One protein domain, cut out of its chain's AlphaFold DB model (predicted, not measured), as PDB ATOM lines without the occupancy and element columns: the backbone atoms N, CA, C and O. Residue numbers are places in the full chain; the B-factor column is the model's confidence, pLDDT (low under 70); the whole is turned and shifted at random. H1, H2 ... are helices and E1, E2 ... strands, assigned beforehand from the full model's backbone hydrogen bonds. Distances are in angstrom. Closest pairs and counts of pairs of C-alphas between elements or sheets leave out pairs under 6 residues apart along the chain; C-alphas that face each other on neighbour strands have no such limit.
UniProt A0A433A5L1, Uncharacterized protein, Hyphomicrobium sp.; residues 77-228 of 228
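AT A GLANCE: This is residues 77 to 228 of the 228 residues of an uncharacterized protein of Hyphomicrobium sp. (UniProt A0A433A5L1). One twisted sheet of seven strands makes the body, with one long helix over each face at different parts of the sheet: H1 covers the E3 to E6 part, and H2 packs on the opposite face over E1 and E2. H4 packs crosswise on H2, off the sheet, and the short H3 only grazes the sheet. The printed part has 152 residues, with four named helices and seven named strands in the order H1 E1 E2 H2 E3 E4 E5 E6 H3 H4 E7. The sheet runs E6 E5 E4 E3 E1 E2 E7, all antiparallel, and the class is mixed, helices and strands. The whole is compact, with a radius of gyration of the C-alphas of 15.5 A, and spans 49 by 33 by 32 A.

HOW THE PARTS SIT: Begin at H1, residues 77 to 90, which is on the sheet; its closest C-alphas to E4, residues 151 to 158, are those of Pro 78 and Cys 154, 5.7 A apart. Next come E1, residues 98 to 102, and E2, residues 106 to 112, a hairpin; look for N 99 and O 110, 2.8 A apart. H2, residues 118 to 134, is on the opposite face from H1, the three layers being H1, sheet and H2. Its height over the sheet is 8.4 A, it lies over E1 and E2, and it runs along the strands, at 23 degrees to E1 on the local plane. The closest C-alphas of H2 and E1 are those of Met 132 and Val 101, 7.1 A apart. E3, residues 139 to 146, is the antiparallel neighbour of E1, with N 100 and O 141 2.8 A apart. E2, H2 and E3 form a split strand-helix-strand unit, two strands running the same way with E1 between them in the sheet; its crossover is right-handed. E3, E4, E5, residues 162 to 170, and E6, residues 174 to 181, form a meander, each strand the antiparallel neighbour of the one before. Check N 142 and O 155, 2.8 A, for E3 and E4; N 154 and O 165, 2.9 A, for E4 and E5; and N 179 and O 166, 2.8 A, for E5 and E6. E6 bends by 51 degrees at residue 177. H3, residues 188 to 191, only grazes the sheet, with its residues 190 to 191, and is near H2. H4, residues 203 to 213, touches H2, at Met 209 and Leu 130, whose C-alphas are the closest at 6.4 A; H2 does so with residues 127 to 134 alone. Their lines are about perpendicular, at 86 degrees. H4 is only just not on the sheet, with 4 pairs of C-alphas within 10 A. E7, residues 221 to 227, is the antiparallel neighbour of E2, with N 109 and O 224 2.8 A apart. In H1, H2 and H4 every O i to N i+4 pair is within hydrogen-bond range, while H3 is too short for such a pair.

IN THESE COORDINATES: Find C-alpha 77 at (48.043, -36.906, 2.397); from there H1 runs 19.8 A to Gln 90. Find C-alpha 118 at (50.920, -31.112, -24.240), where H2 begins its 24.4 A. E5, the longest strand by residues, measures 26.4 A, and H4 15.3 A. E7 ends at C-alpha 227, (31.068, -38.716, 2.397).

THE WHOLE: The outline is only just elongated, and the C-alphas farthest apart are those of Gly 172 and Lys 203, 49.9 A. The printed part has no cut, and ends at Arg 228, the chain's last residue. The link from H3 to H4, with 11 residues between them, is long. The mean pLDDT of the printed part is 90.1; residues 214 to 220 and residue 228 are under 70.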
ATOM      1  N   ALA A  77      48.452 -36.156   3.565       89.81
ATOM      2  CA  ALA A  77      48.043 -36.906   2.397       89.81
ATOM      3  C   ALA A  77      49.199 -37.398   1.518       89.81
ATOM      4  O   ALA A  77      49.119 -38.554   1.114       89.81
ATOM      5  N   PRO A  78      50.302 -36.649   1.296       92.00
ATOM      6  CA  PRO A  78      51.425 -37.165   0.517       92.00
ATOM      7  C   PRO A  78      51.968 -38.495   1.043       92.00
ATOM      8  O   PRO A  78      52.293 -39.381   0.262       92.00
ATOM      9  N   ILE A  79      52.008 -38.685   2.367       93.62
ATOM     10  CA  ILE A  79      52.491 -39.931   2.979       93.62
ATOM     11  C   ILE A  79      51.561 -41.099   2.625       93.62
ATOM     12  O   ILE A  79      52.030 -42.145   2.174       93.62
ATOM     13  N   LYS A  80      50.250 -40.897   2.788       94.25
ATOM     14  CA  LYS A  80      49.219 -41.895   2.474       94.25
ATOM     15  C   LYS A  80      49.175 -42.206   0.975       94.25
ATOM     16  O   LYS A  80      49.123 -43.369   0.592       94.25
ATOM     17  N   GLU A  81      49.256 -41.190   0.120       94.88
ATOM     18  CA  GLU A  81      49.242 -41.396  -1.327       94.88
ATOM     19  C   GLU A  81      50.498 -42.117  -1.809       94.88
ATOM     20  O   GLU A  81      50.397 -43.019  -2.638       94.88
ATOM     21  N   PHE A  82      51.668 -41.845  -1.225       96.06
ATOM     22  CA  PHE A  82      52.853 -42.648  -1.518       96.06
ATOM     23  C   PHE A  82      52.717 -44.103  -1.066       96.06
ATOM     24  O   PHE A  82      53.267 -44.984  -1.717       96.06
ATOM     25  N   GLU A  83      52.017 -44.413   0.024       94.81
ATOM     26  CA  GLU A  83      51.722 -45.809   0.393       94.81
ATOM     27  C   GLU A  83      50.882 -46.515  -0.671       94.81
ATOM     28  O   GLU A  83      51.243 -47.610  -1.105       94.81
ATOM     29  N   ILE A  84      49.825 -45.858  -1.149       93.94
ATOM     30  CA  ILE A  84      48.933 -46.404  -2.178       93.94
ATOM     31  C   ILE A  84      49.684 -46.580  -3.504       93.94
ATOM     32  O   ILE A  84      49.692 -47.671  -4.072       93.94
ATOM     33  N   SER A  85      50.377 -45.543  -3.974       94.06
ATOM     34  CA  SER A  85      51.152 -45.591  -5.218       94.06
ATOM     35  C   SER A  85      52.272 -46.632  -5.168       94.06
ATOM     36  O   SER A  85      52.542 -47.297  -6.168       94.06
ATOM     37  N   ARG A  86      52.905 -46.833  -4.002       94.19
ATOM     38  CA  ARG A  86      53.890 -47.906  -3.811       94.19
ATOM     39  C   ARG A  86      53.280 -49.280  -4.026       94.19
ATOM     40  O   ARG A  86      53.880 -50.072  -4.745       94.19
ATOM     41  N   GLN A  87      52.119 -49.539  -3.430       93.50
ATOM     42  CA  GLN A  87      51.427 -50.816  -3.579       93.50
ATOM     43  C   GLN A  87      51.105 -51.087  -5.055       93.50
ATOM     44  O   GLN A  87      51.525 -52.107  -5.590       93.50
ATOM     45  N   VAL A  88      50.492 -50.116  -5.743       92.38
ATOM     46  CA  VAL A  88      50.156 -50.214  -7.178       92.38
ATOM     47  C   VAL A  88      51.387 -50.552  -8.028       92.38
ATOM     48  O   VAL A  88      51.344 -51.453  -8.868       92.38
ATOM     49  N   LYS A  89      52.516 -49.878  -7.781       91.88
ATOM     50  CA  LYS A  89      53.754 -50.122  -8.535       91.88
ATOM     51  C   LYS A  89      54.390 -51.472  -8.218       91.88
ATOM     52  O   LYS A  89      54.977 -52.091  -9.101       91.88
ATOM     53  N   GLN A  90      54.315 -51.919  -6.964       91.38
ATOM     54  CA  GLN A  90      54.811 -53.233  -6.547       91.38
ATOM     55  C   GLN A  90      54.007 -54.370  -7.178       91.38
ATOM     56  O   GLN A  90      54.588 -55.402  -7.506       91.38
ATOM     57  N   ASP A  91      52.724 -54.132  -7.438       92.19
ATOM     58  CA  ASP A  91      51.843 -55.049  -8.161       92.19
ATOM     59  C   ASP A  91      52.099 -55.043  -9.685       92.19
ATOM     60  O   ASP A  91      51.414 -55.727 -10.442       92.19
ATOM     61  N   GLY A  92      53.100 -54.285 -10.158       90.44
ATOM     62  CA  GLY A  92      53.477 -54.194 -11.570       90.44
ATOM     63  C   GLY A  92      52.507 -53.373 -12.418       90.44
ATOM     64  O   GLY A  92      52.562 -53.457 -13.643       90.44
ATOM     65  N   THR A  93      51.626 -52.599 -11.782       91.31
ATOM     66  CA  THR A  93      50.648 -51.744 -12.459       91.31
ATOM     67  C   THR A  93      51.201 -50.330 -12.625       91.31
ATOM     68  O   THR A  93      51.921 -49.819 -11.761       91.31
ATOM     69  N   ASP A  94      50.849 -49.688 -13.736       89.56
ATOM     70  CA  ASP A  94      51.211 -48.297 -13.985       89.56
ATOM     71  C   ASP A  94      50.442 -47.355 -13.060       89.56
ATOM     72  O   ASP A  94      49.237 -47.496 -12.831       89.56
ATOM     73  N   ILE A  95      51.151 -46.366 -12.517       90.75
ATOM     74  CA  ILE A  95      50.541 -45.368 -11.646       90.75
ATOM     75  C   ILE A  95      49.887 -44.310 -12.521       90.75
ATOM     76  O   ILE A  95      50.553 -43.458 -13.111       90.75
ATOM     77  N   MET A  96      48.562 -44.331 -12.547       92.44
ATOM     78  CA  MET A  96      47.793 -43.244 -13.130       92.44
ATOM     79  C   MET A  96      47.805 -42.020 -12.203       92.44
ATOM     80  O   MET A  96      47.660 -42.183 -10.986       92.44
ATOM     81  N   PRO A  97      47.926 -40.797 -12.752       94.88
ATOM     82  CA  PRO A  97      47.715 -39.574 -11.996       94.88
ATOM     83  C   PRO A  97      46.377 -39.598 -11.255       94.88
ATOM     84  O   PRO A  97      45.318 -39.834 -11.844       94.88
ATOM     85  N   ARG A  98      46.437 -39.338  -9.951       95.25
ATOM     86  CA  ARG A  98      45.284 -39.334  -9.059       95.25
ATOM     87  C   ARG A  98      45.134 -37.973  -8.400       95.25
ATOM     88  O   ARG A  98      46.068 -37.477  -7.774       95.25
ATOM     89  N   PHE A  99      43.938 -37.415  -8.500       96.12
ATOM     90  CA  PHE A  99      43.515 -36.226  -7.784       96.12
ATOM     91  C   PHE A  99      42.672 -36.617  -6.576       96.12
ATOM     92  O   PHE A  99      41.771 -37.443  -6.695       96.12
ATOM     93  N   ILE A 100      42.926 -35.988  -5.435       95.69
ATOM     94  CA  ILE A 100      42.024 -35.980  -4.282       95.69
ATOM     95  C   ILE A 100      41.573 -34.543  -4.099       95.69
ATOM     96  O   ILE A 100      42.384 -33.675  -3.798       95.69
ATOM     97  N   VAL A 101      40.294 -34.280  -4.320       95.38
ATOM     98  CA  VAL A 101      39.712 -32.942  -4.313       95.38
ATOM     99  C   VAL A 101      38.966 -32.723  -3.006       95.38
ATOM    100  O   VAL A 101      38.106 -33.516  -2.612       95.38
ATOM    101  N   PHE A 102      39.299 -31.624  -2.334       93.12
ATOM    102  CA  PHE A 102      38.675 -31.224  -1.086       93.12
ATOM    103  C   PHE A 102      37.451 -30.347  -1.346       93.12
ATOM    104  O   PHE A 102      37.574 -29.149  -1.620       93.12
ATOM    105  N   CYS A 103      36.270 -30.938  -1.222       90.69
ATOM    106  CA  CYS A 103      34.983 -30.269  -1.380       90.69
ATOM    107  C   CYS A 103      34.377 -29.978   0.007       90.69
ATOM    108  O   CYS A 103      34.796 -30.608   0.979       90.69
ATOM    109  N   PRO A 104      33.400 -29.062   0.143       83.06
ATOM    110  CA  PRO A 104      32.796 -28.751   1.441       83.06
ATOM    111  C   PRO A 104      32.271 -29.991   2.188       83.06
ATOM    112  O   PRO A 104      32.613 -30.194   3.347       83.06
ATOM    113  N   ASN A 105      31.556 -30.879   1.487       80.31
ATOM    114  CA  ASN A 105      30.805 -31.982   2.112       80.31
ATOM    115  C   ASN A 105      31.362 -33.379   1.798       80.31
ATOM    116  O   ASN A 105      30.865 -34.386   2.296       80.31
ATOM    117  N   GLU A 106      32.364 -33.470   0.926       86.38
ATOM    118  CA  GLU A 106      32.862 -34.747   0.421       86.38
ATOM    119  C   GLU A 106      34.354 -34.676   0.088       86.38
ATOM    120  O   GLU A 106      34.949 -33.603  -0.064       86.38
ATOM    121  N   GLU A 107      34.978 -35.843   0.014       89.31
ATOM    122  CA  GLU A 107      36.273 -36.014  -0.630       89.31
ATOM    123  C   GLU A 107      36.033 -36.751  -1.948       89.31
ATOM    124  O   GLU A 107      35.455 -37.842  -1.972       89.31
ATOM    125  N   CYS A 108      36.440 -36.134  -3.055       91.56
ATOM    126  CA  CYS A 108      36.336 -36.750  -4.373       91.56
ATOM    127  C   CYS A 108      37.714 -37.241  -4.805       91.56
ATOM    128  O   CYS A 108      38.685 -36.492  -4.743       91.56
ATOM    129  N   SER A 109      37.800 -38.470  -5.296       92.38
ATOM    130  CA  SER A 109      38.996 -38.998  -5.944       92.38
ATOM    131  C   SER A 109      38.756 -39.081  -7.444       92.38
ATOM    132  O   SER A 109      37.708 -39.548  -7.885       92.38
ATOM    133  N   ALA A 110      39.742 -38.669  -8.229       91.56
ATOM    134  CA  ALA A 110      39.705 -38.765  -9.677       91.56
ATOM    135  C   ALA A 110      40.987 -39.391 -10.203       91.56
ATOM    136  O   ALA A 110      42.073 -38.984  -9.800       91.56
ATOM    137  N   PHE A 111      40.877 -40.344 -11.116       91.19
ATOM    138  CA  PHE A 111      42.022 -40.863 -11.859       91.19
ATOM    139  C   PHE A 111      41.953 -40.308 -13.265       91.19
ATOM    140  O   PHE A 111      40.916 -40.446 -13.910       91.19
ATOM    141  N   ILE A 112      43.033 -39.686 -13.724       90.00
ATOM    142  CA  ILE A 112      43.100 -39.078 -15.049       90.00
ATOM    143  C   ILE A 112      44.297 -39.617 -15.810       90.00
ATOM    144  O   ILE A 112      45.431 -39.585 -15.334       90.00
ATOM    145  N   GLN A 113      44.046 -40.108 -17.015       87.69
ATOM    146  CA  GLN A 113      45.108 -40.399 -17.958       87.69
ATOM    147  C   GLN A 113      45.548 -39.085 -18.603       87.69
ATOM    148  O   GLN A 113      44.787 -38.472 -19.346       87.69
ATOM    149  N   LEU A 114      46.763 -38.634 -18.290       86.88
ATOM    150  CA  LEU A 114      47.338 -37.438 -18.900       86.88
ATOM    151  C   LEU A 114      48.029 -37.824 -20.217       86.88
ATOM    152  O   LEU A 114      48.974 -38.613 -20.175       86.88
ATOM    153  N   PRO A 115      47.593 -37.283 -21.369       87.88
ATOM    154  CA  PRO A 115      48.229 -37.538 -22.657       87.88
ATOM    155  C   PRO A 115      49.699 -37.099 -22.693       87.88
ATOM    156  O   PRO A 115      50.130 -36.199 -21.955       87.88
ATOM    157  N   GLU A 116      50.477 -37.721 -23.581       87.25
ATOM    158  CA  GLU A 116      51.845 -37.285 -23.898       87.25
ATOM    159  C   GLU A 116      51.845 -35.937 -24.629       87.25
ATOM    160  O   GLU A 116      52.714 -35.098 -24.369       87.25
ATOM    161  N   ASP A 117      50.837 -35.699 -25.474       92.12
ATOM    162  CA  ASP A 117      50.634 -34.412 -26.125       92.12
ATOM    163  C   ASP A 117      50.319 -33.318 -25.096       92.12
ATOM    164  O   ASP A 117      49.484 -33.473 -24.200       92.12
ATOM    165  N   ALA A 118      51.027 -32.194 -25.206       89.00
ATOM    166  CA  ALA A 118      50.920 -31.112 -24.240       89.00
ATOM    167  C   ALA A 118      49.583 -30.363 -24.341       89.00
ATOM    168  O   ALA A 118      49.063 -29.937 -23.309       89.00
ATOM    169  N   ALA A 119      49.023 -30.205 -25.543       89.81
ATOM    170  CA  ALA A 119      47.758 -29.505 -25.733       89.81
ATOM    171  C   ALA A 119      46.595 -30.344 -25.191       89.81
ATOM    172  O   ALA A 119      45.814 -29.849 -24.378       89.81
ATOM    173  N   GLU A 120      46.550 -31.636 -25.525       90.00
ATOM    174  CA  GLU A 120      45.544 -32.558 -24.985       90.00
ATOM    175  C   GLU A 120      45.642 -32.674 -23.455       90.00
ATOM    176  O   GLU A 120      44.629 -32.728 -22.753       90.00
ATOM    177  N   ARG A 121      46.859 -32.653 -22.897       89.94
ATOM    178  CA  ARG A 121      47.061 -32.612 -21.442       89.94
ATOM    179  C   ARG A 121      46.457 -31.367 -20.809       89.94
ATOM    180  O   ARG A 121      45.808 -31.479 -19.770       89.94
ATOM    181  N   VAL A 122      46.659 -30.194 -21.408       90.25
ATOM    182  CA  VAL A 122      46.061 -28.942 -20.921       90.25
ATOM    183  C   VAL A 122      44.534 -29.022 -20.965       90.25
ATOM    184  O   VAL A 122      43.885 -28.613 -20.005       90.25
ATOM    185  N   GLU A 123      43.950 -29.600 -22.014       88.56
ATOM    186  CA  GLU A 123      42.498 -29.800 -22.106       88.56
ATOM    187  C   GLU A 123      41.964 -30.716 -20.994       88.56
ATOM    188  O   GLU A 123      40.987 -30.379 -20.322       88.56
ATOM    189  N   GLN A 124      42.641 -31.836 -20.730       88.69
ATOM    190  CA  GLN A 124      42.285 -32.771 -19.656       88.69
ATOM    191  C   GLN A 124      42.385 -32.122 -18.265       88.69
ATOM    192  O   GLN A 124      41.493 -32.255 -17.420       88.69
ATOM    193  N   LEU A 125      43.435 -31.335 -18.033       92.56
ATOM    194  CA  LEU A 125      43.591 -30.547 -16.814       92.56
ATOM    195  C   LEU A 125      42.528 -29.442 -16.689       92.56
ATOM    196  O   LEU A 125      42.041 -29.168 -15.590       92.56
ATOM    197  N   GLN A 126      42.093 -28.850 -17.801       90.81
ATOM    198  CA  GLN A 126      41.010 -27.873 -17.804       90.81
ATOM    199  C   GLN A 126      39.671 -28.508 -17.398       90.81
ATOM    200  O   GLN A 126      38.898 -27.880 -16.670       90.81
ATOM    201  N   VAL A 127      39.405 -29.757 -17.795       90.38
ATOM    202  CA  VAL A 127      38.249 -30.520 -17.291       90.38
ATOM    203  C   VAL A 127      38.353 -30.709 -15.777       90.38
ATOM    204  O   VAL A 127      37.377 -30.469 -15.069       90.38
ATOM    205  N   MET A 128      39.533 -31.050 -15.252       93.06
ATOM    206  CA  MET A 128      39.748 -31.166 -13.804       93.06
ATOM    207  C   MET A 128      39.479 -29.843 -13.068       93.06
ATOM    208  O   MET A 128      38.796 -29.820 -12.045       93.06
ATOM    209  N   LYS A 129      39.938 -28.715 -13.615       94.50
ATOM    210  CA  LYS A 129      39.642 -27.382 -13.066       94.50
ATOM    211  C   LYS A 129      38.140 -27.094 -13.051       94.50
ATOM    212  O   LYS A 129      37.613 -26.594 -12.061       94.50
ATOM    213  N   LEU A 130      37.431 -27.437 -14.123       92.25
ATOM    214  CA  LEU A 130      35.977 -27.298 -14.193       92.25
ATOM    215  C   LEU A 130      35.257 -28.204 -13.180       92.25
ATOM    216  O   LEU A 130      34.291 -27.766 -12.558       92.25
ATOM    217  N   PHE A 131      35.757 -29.418 -12.942       90.94
ATOM    218  CA  PHE A 131      35.256 -30.294 -11.880       90.94
ATOM    219  C   PHE A 131      35.415 -29.644 -10.504       90.94
ATOM    220  O   PHE A 131      34.469 -29.578  -9.721       90.94
ATOM    221  N   MET A 132      36.598 -29.095 -10.227       94.12
ATOM    222  CA  MET A 132      36.877 -28.382  -8.983       94.12
ATOM    223  C   MET A 132      35.968 -27.160  -8.802       94.12
ATOM    224  O   MET A 132      35.539 -26.887  -7.684       94.12
ATOM    225  N   ILE A 133      35.620 -26.451  -9.883       92.56
ATOM    226  CA  ILE A 133      34.631 -25.360  -9.844       92.56
ATOM    227  C   ILE A 133      33.253 -25.906  -9.471       92.56
ATOM    228  O   ILE A 133      32.639 -25.402  -8.534       92.56
ATOM    229  N   HIS A 134      32.787 -26.950 -10.165       88.88
ATOM    230  CA  HIS A 134      31.490 -27.578  -9.899       88.88
ATOM    231  C   HIS A 134      31.351 -27.994  -8.431       88.88
ATOM    232  O   HIS A 134      30.337 -27.734  -7.789       88.88
ATOM    233  N   LYS A 135      32.403 -28.616  -7.897       89.44
ATOM    234  CA  LYS A 135      32.451 -29.140  -6.533       89.44
ATOM    235  C   LYS A 135      32.830 -28.104  -5.475       89.44
ATOM    236  O   LYS A 135      32.958 -28.455  -4.305       89.44
ATOM    237  N   SER A 136      32.999 -26.837  -5.866       90.38
ATOM    238  CA  SER A 136      33.420 -25.753  -4.970       90.38
ATOM    239  C   SER A 136      34.688 -26.107  -4.182       90.38
ATOM    240  O   SER A 136      34.764 -25.941  -2.964       90.38
ATOM    241  N   ALA A 137      35.686 -26.645  -4.883       93.44
ATOM    242  CA  ALA A 137      36.900 -27.154  -4.271       93.44
ATOM    243  C   ALA A 137      37.666 -26.064  -3.504       93.44
ATOM    244  O   ALA A 137      37.827 -24.910  -3.929       93.44
ATOM    245  N   SER A 138      38.192 -26.472  -2.359       93.56
ATOM    246  CA  SER A 138      38.946 -25.633  -1.424       93.56
ATOM    247  C   SER A 138      40.435 -25.992  -1.380       93.56
ATOM    248  O   SER A 138      41.254 -25.197  -0.921       93.56
ATOM    249  N   GLY A 139      40.789 -27.148  -1.930       95.94
ATOM    250  CA  GLY A 139      42.148 -27.596  -2.186       95.94
ATOM    251  C   GLY A 139      42.122 -28.933  -2.919       95.94
ATOM    252  O   GLY A 139      41.052 -29.509  -3.135       95.94
ATOM    253  N   PHE A 140      43.289 -29.431  -3.296       97.38
ATOM    254  CA  PHE A 140      43.433 -30.763  -3.858       97.38
ATOM    255  C   PHE A 140      44.830 -31.333  -3.609       97.38
ATOM    256  O   PHE A 140      45.771 -30.610  -3.283       97.38
ATOM    257  N   ILE A 141      44.960 -32.639  -3.800       97.25
ATOM    258  CA  ILE A 141      46.227 -33.356  -3.896       97.25
ATOM    259  C   ILE A 141      46.307 -33.971  -5.285       97.25
ATOM    260  O   ILE A 141      45.328 -34.542  -5.750       97.25
ATOM    261  N   LEU A 142      47.464 -33.881  -5.923       97.38
ATOM    262  CA  LEU A 142      47.824 -34.623  -7.122       97.38
ATOM    263  C   LEU A 142      48.948 -35.587  -6.755       97.38
ATOM    264  O   LEU A 142      49.987 -35.145  -6.274       97.38
ATOM    265  N   CYS A 143      48.761 -36.881  -6.997       97.19
ATOM    266  CA  CYS A 143      49.823 -37.880  -6.936       97.19
ATOM    267  C   CYS A 143      50.037 -38.487  -8.325       97.19
ATOM    268  O   CYS A 143      49.075 -38.896  -8.974       97.19
ATOM    269  N   SER A 144      51.281 -38.550  -8.791       96.19
ATOM    270  CA  SER A 144      51.638 -39.134 -10.087       96.19
ATOM    271  C   SER A 144      53.031 -39.760 -10.054       96.19
ATOM    272  O   SER A 144      53.853 -39.455  -9.192       96.19
ATOM    273  N   GLU A 145      53.324 -40.627 -11.016       95.38
ATOM    274  CA  GLU A 145      54.696 -41.048 -11.304       95.38
ATOM    275  C   GLU A 145      55.340 -40.061 -12.288       95.38
ATOM    276  O   GLU A 145      54.711 -39.634 -13.254       95.38
ATOM    277  N   LEU A 146      56.589 -39.676 -12.025       93.81
ATOM    278  CA  LEU A 146      57.423 -38.904 -12.943       93.81
ATOM    279  C   LEU A 146      58.504 -39.809 -13.528       93.81
ATOM    280  O   LEU A 146      59.109 -40.607 -12.811       93.81
ATOM    281  N   ILE A 147      58.771 -39.636 -14.822       91.50
ATOM    282  CA  ILE A 147      59.837 -40.358 -15.531       91.50
ATOM    283  C   ILE A 147      61.201 -39.755 -15.173       91.50
ATOM    284  O   ILE A 147      62.144 -40.483 -14.853       91.50
ATOM    285  N   GLU A 148      61.295 -38.423 -15.169       91.31
ATOM    286  CA  GLU A 148      62.519 -37.685 -14.857       91.31
ATOM    287  C   GLU A 148      62.245 -36.564 -13.834       91.31
ATOM    288  O   GLU A 148      61.571 -35.591 -14.163       91.31
ATOM    289  N   PRO A 149      62.761 -36.674 -12.590       93.88
ATOM    290  CA  PRO A 149      63.438 -37.847 -12.035       93.88
ATOM    291  C   PRO A 149      62.469 -39.027 -11.859       93.88
ATOM    292  O   PRO A 149      61.297 -38.818 -11.579       93.88
ATOM    293  N   ASN A 150      62.981 -40.262 -11.934       95.31
ATOM    294  CA  ASN A 150      62.178 -41.466 -11.693       95.31
ATOM    295  C   ASN A 150      61.707 -41.521 -10.227       95.31
ATOM    296  O   ASN A 150      62.456 -41.920  -9.318       95.31
ATOM    297  N   CYS A 151      60.490 -41.049  -9.971       97.12
ATOM    298  CA  CYS A 151      59.938 -40.921  -8.631       97.12
ATOM    299  C   CYS A 151      58.414 -40.895  -8.624       97.12
ATOM    300  O   CYS A 151      57.771 -40.535  -9.604       97.12
ATOM    301  N   LEU A 152      57.852 -41.180  -7.456       97.25
ATOM    302  CA  LEU A 152      56.517 -40.719  -7.117       97.25
ATOM    303  C   LEU A 152      56.594 -39.237  -6.770       97.25
ATOM    304  O   LEU A 152      57.467 -38.833  -5.999       97.25
ATOM    305  N   PHE A 153      55.674 -38.453  -7.306       97.56
ATOM    306  CA  PHE A 153      55.501 -37.041  -7.017       97.56
ATOM    307  C   PHE A 153      54.123 -36.821  -6.416       97.56
ATOM    308  O   PHE A 153      53.134 -37.377  -6.888       97.56
ATOM    309  N   CYS A 154      54.064 -35.999  -5.375       97.88
ATOM    310  CA  CYS A 154      52.813 -35.581  -4.781       97.88
ATOM    311  C   CYS A 154      52.835 -34.073  -4.529       97.88
ATOM    312  O   CYS A 154      53.722 -33.576  -3.834       97.88
ATOM    313  N   ALA A 155      51.854 -33.363  -5.080       97.81
ATOM    314  CA  ALA A 155      51.590 -31.958  -4.802       97.81
ATOM    315  C   ALA A 155      50.287 -31.836  -4.017       97.81
ATOM    316  O   ALA A 155      49.296 -32.462  -4.380       97.81
ATOM    317  N   ALA A 156      50.266 -31.010  -2.978       97.62
ATOM    318  CA  ALA A 156      49.046 -30.623  -2.287       97.62
ATOM    319  C   ALA A 156      48.890 -29.104  -2.376       97.62
ATOM    320  O   ALA A 156      49.782 -28.364  -1.968       97.62
ATOM    321  N   VAL A 157      47.770 -28.646  -2.928       97.19
ATOM    322  CA  VAL A 157      47.490 -27.233  -3.193       97.19
ATOM    323  C   VAL A 157      46.216 -26.844  -2.455       97.19
ATOM    324  O   VAL A 157      45.144 -27.399  -2.701       97.19
ATOM    325  N   THR A 158      46.318 -25.879  -1.550       95.81
ATOM    326  CA  THR A 158      45.185 -25.240  -0.873       95.81
ATOM    327  C   THR A 158      45.153 -23.751  -1.223       95.81
ATOM    328  O   THR A 158      45.949 -23.252  -2.015       95.81
ATOM    329  N   ARG A 159      44.212 -23.007  -0.635       90.31
ATOM    330  CA  ARG A 159      44.121 -21.546  -0.800       90.31
ATOM    331  C   ARG A 159      45.310 -20.776  -0.234       90.31
ATOM    332  O   ARG A 159      45.527 -19.635  -0.622       90.31
ATOM    333  N   THR A 160      45.997 -21.368   0.724       92.50
ATOM    334  CA  THR A 160      46.954 -20.702   1.612       92.50
ATOM    335  C   THR A 160      48.322 -21.363   1.563       92.50
ATOM    336  O   THR A 160      49.311 -20.739   1.935       92.50
ATOM    337  N   GLU A 161      48.391 -22.612   1.105       94.19
ATOM    338  CA  GLU A 161      49.590 -23.428   1.158       94.19
ATOM    339  C   GLU A 161      49.735 -24.251  -0.128       94.19
ATOM    340  O   GLU A 161      48.768 -24.744  -0.707       94.19
ATOM    341  N   THR A 162      50.973 -24.406  -0.585       97.06
ATOM    342  CA  THR A 162      51.345 -25.372  -1.618       97.06
ATOM    343  C   THR A 162      52.489 -26.203  -1.071       97.06
ATOM    344  O   THR A 162      53.503 -25.658  -0.637       97.06
ATOM    345  N   LEU A 163      52.318 -27.518  -1.072       96.75
ATOM    346  CA  LEU A 163      53.301 -28.484  -0.607       96.75
ATOM    347  C   LEU A 163      53.661 -29.420  -1.750       96.75
ATOM    348  O   LEU A 163      52.808 -29.788  -2.558       96.75
ATOM    349  N   ALA A 164      54.912 -29.858  -1.767       97.50
ATOM    350  CA  ALA A 164      55.379 -30.884  -2.675       97.50
ATOM    351  C   ALA A 164      56.225 -31.903  -1.924       97.50
ATOM    352  O   ALA A 164      56.996 -31.572  -1.021       97.50
ATOM    353  N   ALA A 165      56.106 -33.157  -2.320       97.88
ATOM    354  CA  ALA A 165      56.973 -34.220  -1.866       97.88
ATOM    355  C   ALA A 165      57.294 -35.145  -3.035       97.88
ATOM    356  O   ALA A 165      56.502 -35.302  -3.966       97.88
ATOM    357  N   ILE A 166      58.457 -35.783  -2.967       98.00
ATOM    358  CA  ILE A 166      58.832 -36.855  -3.885       98.00
ATOM    359  C   ILE A 166      59.278 -38.089  -3.116       98.00
ATOM    360  O   ILE A 166      59.806 -38.005  -2.005       98.00
ATOM    361  N   GLN A 167      59.136 -39.244  -3.749       97.81
ATOM    362  CA  GLN A 167      59.733 -40.487  -3.292       97.81
ATOM    363  C   GLN A 167      60.397 -41.196  -4.470       97.81
ATOM    364  O   GLN A 167      59.740 -41.744  -5.353       97.81
ATOM    365  N   ARG A 168      61.734 -41.183  -4.494       97.56
ATOM    366  CA  ARG A 168      62.516 -41.752  -5.603       97.56
ATOM    367  C   ARG A 168      62.291 -43.254  -5.736       97.56
ATOM    368  O   ARG A 168      62.392 -43.985  -4.744       97.56
ATOM    369  N   ILE A 169      62.079 -43.705  -6.966       95.75
ATOM    370  CA  ILE A 169      61.994 -45.123  -7.309       95.75
ATOM    371  C   ILE A 169      63.414 -45.599  -7.634       95.75
ATOM    372  O   ILE A 169      64.098 -45.081  -8.514       95.75
ATOM    373  N   LYS A 170      63.906 -46.568  -6.864       94.06
ATOM    374  CA  LYS A 170      65.235 -47.168  -7.011       94.06
ATOM    375  C   LYS A 170      65.153 -48.425  -7.875       94.06
ATOM    376  O   LYS A 170      64.098 -49.038  -8.029       94.06
ATOM    377  N   ARG A 171      66.313 -48.868  -8.376       86.50
ATOM    378  CA  ARG A 171      66.436 -50.144  -9.100       86.50
ATOM    379  C   ARG A 171      65.828 -51.297  -8.289       86.50
ATOM    380  O   ARG A 171      66.065 -51.405  -7.086       86.50
ATOM    381  N   GLY A 172      65.063 -52.146  -8.974       84.19
ATOM    382  CA  GLY A 172      64.354 -53.277  -8.368       84.19
ATOM    383  C   GLY A 172      63.065 -52.899  -7.629       84.19
ATOM    384  O   GLY A 172      62.708 -53.596  -6.686       84.19
ATOM    385  N   GLY A 173      62.413 -51.784  -7.987       83.12
ATOM    386  CA  GLY A 173      61.101 -51.399  -7.439       83.12
ATOM    387  C   GLY A 173      61.124 -50.976  -5.965       83.12
ATOM    388  O   GLY A 173      60.090 -50.949  -5.305       83.12
ATOM    389  N   LYS A 174      62.307 -50.673  -5.417       92.56
ATOM    390  CA  LYS A 174      62.454 -50.188  -4.036       92.56
ATOM    391  C   LYS A 174      62.225 -48.686  -3.985       92.56
ATOM    392  O   LYS A 174      62.645 -47.968  -4.882       92.56
ATOM    393  N   PHE A 175      61.676 -48.191  -2.885       96.31
ATOM    394  CA  PHE A 175      61.403 -46.765  -2.717       96.31
ATOM    395  C   PHE A 175      62.411 -46.110  -1.772       96.31
ATOM    396  O   PHE A 175      62.896 -46.720  -0.815       96.31
ATOM    397  N   GLY A 176      62.785 -44.871  -2.081       96.31
ATOM    398  CA  GLY A 176      63.579 -44.021  -1.202       96.31
ATOM    399  C   GLY A 176      62.791 -43.506   0.003       96.31
ATOM    400  O   GLY A 176      61.630 -43.855   0.220       96.31
ATOM    401  N   ARG A 177      63.437 -42.641   0.787       96.50
ATOM    402  CA  ARG A 177      62.729 -41.825   1.779       96.50
ATOM    403  C   ARG A 177      61.876 -40.775   1.065       96.50
ATOM    404  O   ARG A 177      62.188 -40.411  -0.067       96.50
ATOM    405  N   ILE A 178      60.838 -40.298   1.741       97.12
ATOM    406  CA  ILE A 178      60.070 -39.141   1.283       97.12
ATOM    407  C   ILE A 178      60.945 -37.895   1.449       97.12
ATOM    408  O   ILE A 178      61.536 -37.678   2.510       97.12
ATOM    409  N   GLU A 179      61.049 -37.106   0.389       97.56
ATOM    410  CA  GLU A 179      61.806 -35.859   0.329       97.56
ATOM    411  C   GLU A 179      60.821 -34.720   0.060       97.56
ATOM    412  O   GLU A 179      60.276 -34.617  -1.039       97.56
ATOM    413  N   TRP A 180      60.588 -33.872   1.062       97.31
ATOM    414  CA  TRP A 180      59.792 -32.657   0.890       97.31
ATOM    415  C   TRP A 180      60.525 -31.687  -0.032       97.31
ATOM    416  O   TRP A 180      61.727 -31.463   0.121       97.31
ATOM    417  N   GLN A 181      59.789 -31.151  -0.995       97.56
ATOM    418  CA  GLN A 181      60.273 -30.202  -1.983       97.56
ATOM    419  C   GLN A 181      59.695 -28.818  -1.685       97.56
ATOM    420  O   GLN A 181      58.617 -28.711  -1.089       97.56
ATOM    421  N   PRO A 182      60.404 -27.752  -2.077       96.31
ATOM    422  CA  PRO A 182      59.892 -26.406  -1.913       96.31
ATOM    423  C   PRO A 182      58.710 -26.151  -2.883       96.31
ATOM    424  O   PRO A 182      58.594 -26.841  -3.904       96.31
ATOM    425  N   PRO A 183      57.800 -25.205  -2.579       94.56
ATOM    426  CA  PRO A 183      56.572 -24.987  -3.357       94.56
ATOM    427  C   PRO A 183      56.805 -24.631  -4.833       94.56
ATOM    428  O   PRO A 183      55.953 -24.893  -5.682       94.56
ATOM    429  N   GLU A 184      57.963 -24.057  -5.155       96.69
ATOM    430  CA  GLU A 184      58.380 -23.676  -6.507       96.69
ATOM    431  C   GLU A 184      58.620 -24.891  -7.413       96.69
ATOM    432  O   GLU A 184      58.664 -24.746  -8.630       96.69
ATOM    433  N   CYS A 185      58.742 -26.096  -6.846       95.62
ATOM    434  CA  CYS A 185      58.810 -27.338  -7.616       95.62
ATOM    435  C   CYS A 185      57.447 -27.795  -8.160       95.62
ATOM    436  O   CYS A 185      57.408 -28.719  -8.971       95.62
ATOM    437  N   VAL A 186      56.336 -27.200  -7.713       96.31
ATOM    438  CA  VAL A 186      55.016 -27.422  -8.316       96.31
ATOM    439  C   VAL A 186      54.850 -26.435  -9.467       96.31
ATOM    440  O   VAL A 186      55.004 -25.232  -9.266       96.31
ATOM    441  N   ASP A 187      54.525 -26.939 -10.655       94.62
ATOM    442  CA  ASP A 187      54.257 -26.109 -11.833       94.62
ATOM    443  C   ASP A 187      53.050 -25.185 -11.584       94.62
ATOM    444  O   ASP A 187      52.061 -25.586 -10.959       94.62
ATOM    445  N   ASP A 188      53.121 -23.953 -12.084       95.38
ATOM    446  CA  ASP A 188      52.035 -22.981 -11.986       95.38
ATOM    447  C   ASP A 188      50.766 -23.488 -12.681       95.38
ATOM    448  O   ASP A 188      49.676 -23.279 -12.157       95.38
ATOM    449  N   VAL A 189      50.889 -24.284 -13.753       94.12
ATOM    450  CA  VAL A 189      49.738 -24.945 -14.396       94.12
ATOM    451  C   VAL A 189      48.972 -25.823 -13.406       94.12
ATOM    452  O   VAL A 189      47.744 -25.864 -13.451       94.12
ATOM    453  N   ILE A 190      49.675 -26.512 -12.500       95.56
ATOM    454  CA  ILE A 190      49.049 -27.337 -11.461       95.56
ATOM    455  C   ILE A 190      48.445 -26.451 -10.371       95.56
ATOM    456  O   ILE A 190      47.304 -26.680  -9.976       95.56
ATOM    457  N   LYS A 191      49.158 -25.420  -9.902       96.06
ATOM    458  CA  LYS A 191      48.629 -24.487  -8.888       96.06
ATOM    459  C   LYS A 191      47.339 -23.811  -9.366       96.06
ATOM    460  O   LYS A 191      46.362 -23.742  -8.617       96.06
ATOM    461  N   ASP A 192      47.310 -23.414 -10.634       95.62
ATOM    462  CA  ASP A 192      46.194 -22.731 -11.287       95.62
ATOM    463  C   ASP A 192      44.973 -23.631 -11.534       95.62
ATOM    464  O   ASP A 192      43.919 -23.136 -11.962       95.62
ATOM    465  N   LEU A 193      45.066 -24.937 -11.250       95.94
ATOM    466  CA  LEU A 193      43.908 -25.831 -11.257       95.94
ATOM    467  C   LEU A 193      42.927 -25.502 -10.143       95.94
ATOM    468  O   LEU A 193      41.727 -25.672 -10.351       95.94
ATOM    469  N   LEU A 194      43.401 -25.013  -8.990       96.19
ATOM    470  CA  LEU A 194      42.511 -24.622  -7.903       96.19
ATOM    471  C   LEU A 194      41.784 -23.326  -8.309       96.19
ATOM    472  O   LEU A 194      42.396 -22.254  -8.325       96.19
ATOM    473  N   PRO A 195      40.480 -23.371  -8.643       92.50
ATOM    474  CA  PRO A 195      39.779 -22.198  -9.161       92.50
ATOM    475  C   PRO A 195      39.665 -21.126  -8.084       92.50
ATOM    476  O   PRO A 195      39.562 -21.510  -6.932       92.50
ATOM    477  N   PRO A 196      39.612 -19.815  -8.367       90.75
ATOM    478  CA  PRO A 196      39.392 -18.779  -7.344       90.75
ATOM    479  C   PRO A 196      38.063 -18.963  -6.582       90.75
ATOM    480  O   PRO A 196      37.204 -19.737  -6.995       90.75
ATOM    481  N   LYS A 197      37.869 -18.240  -5.463       83.31
ATOM    482  CA  LYS A 197      36.634 -18.327  -4.646       83.31
ATOM    483  C   LYS A 197      35.359 -17.992  -5.427       83.31
ATOM    484  O   LYS A 197      34.298 -18.513  -5.115       83.31
ATOM    485  N   SER A 198      35.467 -17.106  -6.411       83.81
ATOM    486  CA  SER A 198      34.383 -16.790  -7.335       83.81
ATOM    487  C   SER A 198      34.919 -16.863  -8.756       83.81
ATOM    488  O   SER A 198      36.017 -16.383  -9.040       83.81
ATOM    489  N   VAL A 199      34.159 -17.505  -9.635       89.88
ATOM    490  CA  VAL A 199      34.493 -17.631 -11.050       89.88
ATOM    491  C   VAL A 199      33.209 -17.573 -11.860       89.88
ATOM    492  O   VAL A 199      32.204 -18.187 -11.507       89.88
ATOM    493  N   THR A 200      33.239 -16.831 -12.959       88.31
ATOM    494  CA  THR A 200      32.173 -16.872 -13.955       88.31
ATOM    495  C   THR A 200      32.540 -17.922 -14.990       88.31
ATOM    496  O   THR A 200      33.564 -17.798 -15.662       88.31
ATOM    497  N   ILE A 201      31.715 -18.961 -15.115       89.31
ATOM    498  CA  ILE A 201      31.865 -19.967 -16.167       89.31
ATOM    499  C   ILE A 201      31.140 -19.512 -17.432       89.31
ATOM    500  O   ILE A 201      30.025 -18.993 -17.391       89.31
ATOM    501  N   THR A 202      31.785 -19.702 -18.575       90.69
ATOM    502  CA  THR A 202      31.163 -19.475 -19.881       90.69
ATOM    503  C   THR A 202      30.165 -20.589 -20.201       90.69
ATOM    504  O   THR A 202      30.237 -21.691 -19.656       90.69
ATOM    505  N   LYS A 203      29.255 -20.340 -21.149       88.94
ATOM    506  CA  LYS A 203      28.303 -21.359 -21.619       88.94
ATOM    507  C   LYS A 203      29.008 -22.621 -22.140       88.94
ATOM    508  O   LYS A 203      28.586 -23.722 -21.820       88.94
ATOM    509  N   GLN A 204      30.103 -22.457 -22.884       88.00
ATOM    510  CA  GLN A 204      30.897 -23.578 -23.406       88.00
ATOM    511  C   GLN A 204      31.522 -24.411 -22.283       88.00
ATOM    512  O   GLN A 204      31.501 -25.636 -22.331       88.00
ATOM    513  N   GLN A 205      32.043 -23.756 -21.241       87.69
ATOM    514  CA  GLN A 205      32.572 -24.446 -20.064       87.69
ATOM    515  C   GLN A 205      31.476 -25.209 -19.320       87.69
ATOM    516  O   GLN A 205      31.705 -26.347 -18.926       87.69
ATOM    517  N   LEU A 206      30.284 -24.627 -19.179       84.31
ATOM    518  CA  LEU A 206      29.138 -25.310 -18.584       84.31
ATOM    519  C   LEU A 206      28.710 -26.538 -19.407       84.31
ATOM    520  O   LEU A 206      28.466 -27.597 -18.841       84.31
ATOM    521  N   GLU A 207      28.654 -26.427 -20.736       84.81
ATOM    522  CA  GLU A 207      28.350 -27.559 -21.625       84.81
ATOM    523  C   GLU A 207      29.393 -28.679 -21.488       84.81
ATOM    524  O   GLU A 207      29.030 -29.853 -21.391       84.81
ATOM    525  N   LEU A 208      30.679 -28.319 -21.411       82.50
ATOM    526  CA  LEU A 208      31.762 -29.268 -21.168       82.50
ATOM    527  C   LEU A 208      31.635 -29.935 -19.791       82.50
ATOM    528  O   LEU A 208      31.792 -31.148 -19.704       82.50
ATOM    529  N   MET A 209      31.297 -29.180 -18.741       81.31
ATOM    530  CA  MET A 209      31.047 -29.708 -17.392       81.31
ATOM    531  C   MET A 209      29.904 -30.723 -17.380       81.31
ATOM    532  O   MET A 209      30.070 -31.823 -16.863       81.31
ATOM    533  N   VAL A 210      28.758 -30.381 -17.977       79.25
ATOM    534  CA  VAL A 210      27.581 -31.265 -18.037       79.25
ATOM    535  C   VAL A 210      27.914 -32.546 -18.795       79.25
ATOM    536  O   VAL A 210      27.616 -33.647 -18.335       79.25
ATOM    537  N   LYS A 211      28.584 -32.426 -19.947       78.44
ATOM    538  CA  LYS A 211      29.032 -33.594 -20.708       78.44
ATOM    539  C   LYS A 211      29.988 -34.460 -19.883       78.44
ATOM    540  O   LYS A 211      29.863 -35.682 -19.866       78.44
ATOM    541  N   ALA A 212      30.923 -33.824 -19.186       74.81
ATOM    542  CA  ALA A 212      31.963 -34.515 -18.453       74.81
ATOM    543  C   ALA A 212      31.451 -35.253 -17.212       74.81
ATOM    544  O   ALA A 212      31.837 -36.399 -16.983       74.81
ATOM    545  N   PHE A 213      30.598 -34.605 -16.418       74.88
ATOM    546  CA  PHE A 213      30.279 -35.054 -15.061       74.88
ATOM    547  C   PHE A 213      28.906 -35.711 -14.944       74.88
ATOM    548  O   PHE A 213      28.787 -36.696 -14.224       74.88
ATOM    549  N   ASP A 214      27.897 -35.246 -15.687       69.88
ATOM    550  CA  ASP A 214      26.552 -35.840 -15.607       69.88
ATOM    551  C   ASP A 214      26.429 -37.096 -16.469       69.88
ATOM    552  O   ASP A 214      25.645 -37.997 -16.174       69.88
ATOM    553  N   ARG A 215      27.201 -37.163 -17.558       66.75
ATOM    554  CA  ARG A 215      27.139 -38.271 -18.524       66.75
ATOM    555  C   ARG A 215      28.336 -39.205 -18.463       66.75
ATOM    556  O   ARG A 215      28.327 -40.237 -19.127       66.75
ATOM    557  N   ASN A 216      29.344 -38.859 -17.660       65.56
ATOM    558  CA  ASN A 216      30.588 -39.619 -17.535       65.56
ATOM    559  C   ASN A 216      31.275 -39.842 -18.904       65.56
ATOM    560  O   ASN A 216      31.885 -40.878 -19.153       65.56
ATOM    561  N   GLU A 217      31.133 -38.878 -19.821       65.25
ATOM    562  CA  GLU A 217      31.550 -39.005 -21.224       65.25
ATOM    563  C   GLU A 217      32.987 -38.519 -21.481       65.25
ATOM    564  O   GLU A 217      33.364 -38.376 -22.644       65.25
ATOM    565  N   VAL A 218      33.802 -38.237 -20.452       64.75
ATOM    566  CA  VAL A 218      35.217 -37.877 -20.678       64.75
ATOM    567  C   VAL A 218      36.062 -39.140 -20.761       64.75
ATOM    568  O   VAL A 218      36.214 -39.836 -19.754       64.75
ATOM    569  N   PRO A 219      36.658 -39.449 -21.925       66.56
ATOM    570  CA  PRO A 219      37.579 -40.566 -22.026       66.56
ATOM    571  C   PRO A 219      38.772 -40.350 -21.092       66.56
ATOM    572  O   PRO A 219      39.364 -39.271 -21.072       66.56
ATOM    573  N   GLY A 220      39.130 -41.387 -20.335       68.25
ATOM    574  CA  GLY A 220      40.338 -41.388 -19.510       68.25
ATOM    575  C   GLY A 220      40.202 -40.741 -18.130       68.25
ATOM    576  O   GLY A 220      41.217 -40.666 -17.438       68.25
ATOM    577  N   ILE A 221      38.999 -40.323 -17.706       78.75
ATOM    578  CA  ILE A 221      38.750 -39.886 -16.323       78.75
ATOM    579  C   ILE A 221      37.755 -40.810 -15.620       78.75
ATOM    580  O   ILE A 221      36.677 -41.083 -16.141       78.75
ATOM    581  N   SER A 222      38.099 -41.270 -14.416       81.19
ATOM    582  CA  SER A 222      37.169 -41.971 -13.524       81.19
ATOM    583  C   SER A 222      37.063 -41.266 -12.176       81.19
ATOM    584  O   SER A 222      38.061 -40.775 -11.647       81.19
ATOM    585  N   TRP A 223      35.850 -41.218 -11.623       80.88
ATOM    586  CA  TRP A 223      35.530 -40.482 -10.401       80.88
ATOM    587  C   TRP A 223      34.986 -41.417  -9.328       80.88
ATOM    588  O   TRP A 223      34.172 -42.298  -9.609       80.88
ATOM    589  N   THR A 224      35.379 -41.178  -8.083       82.62
ATOM    590  CA  THR A 224      34.730 -41.746  -6.902       82.62
ATOM    591  C   THR A 224      34.523 -40.650  -5.862       82.62
ATOM    592  O   THR A 224      35.332 -39.732  -5.729       82.62
ATOM    593  N   SER A 225      33.419 -40.721  -5.127       78.06
ATOM    594  CA  SER A 225      33.100 -39.802  -4.034       78.06
ATOM    595  C   SER A 225      32.929 -40.585  -2.744       78.06
ATOM    596  O   SER A 225      32.399 -41.699  -2.744       78.06
ATOM    597  N   SER A 226      33.376 -40.015  -1.634       73.69
ATOM    598  CA  SER A 226      33.104 -40.546  -0.300       73.69
ATOM    599  C   SER A 226      32.586 -39.420   0.598       73.69
ATOM    600  O   SER A 226      33.166 -38.328   0.577       73.69
ATOM    601  N   PRO A 227      31.505 -39.657   1.370       72.31
ATOM    602  CA  PRO A 227      31.068 -38.716   2.397       72.31
ATOM    603  C   PRO A 227      32.212 -38.445   3.384       72.31
ATOM    604  O   PRO A 227      33.003 -39.353   3.664       72.31
ATOM    605  N   ARG A 228      32.317 -37.201   3.863       63.06
ATOM    606  CA  ARG A 228      33.336 -36.786   4.842       63.06
ATOM    607  C   ARG A 228      33.029 -37.212   6.269       63.06
ATOM    608  O   ARG A 228      31.839 -37.398   6.589       63.06
TER     609      ARG A 228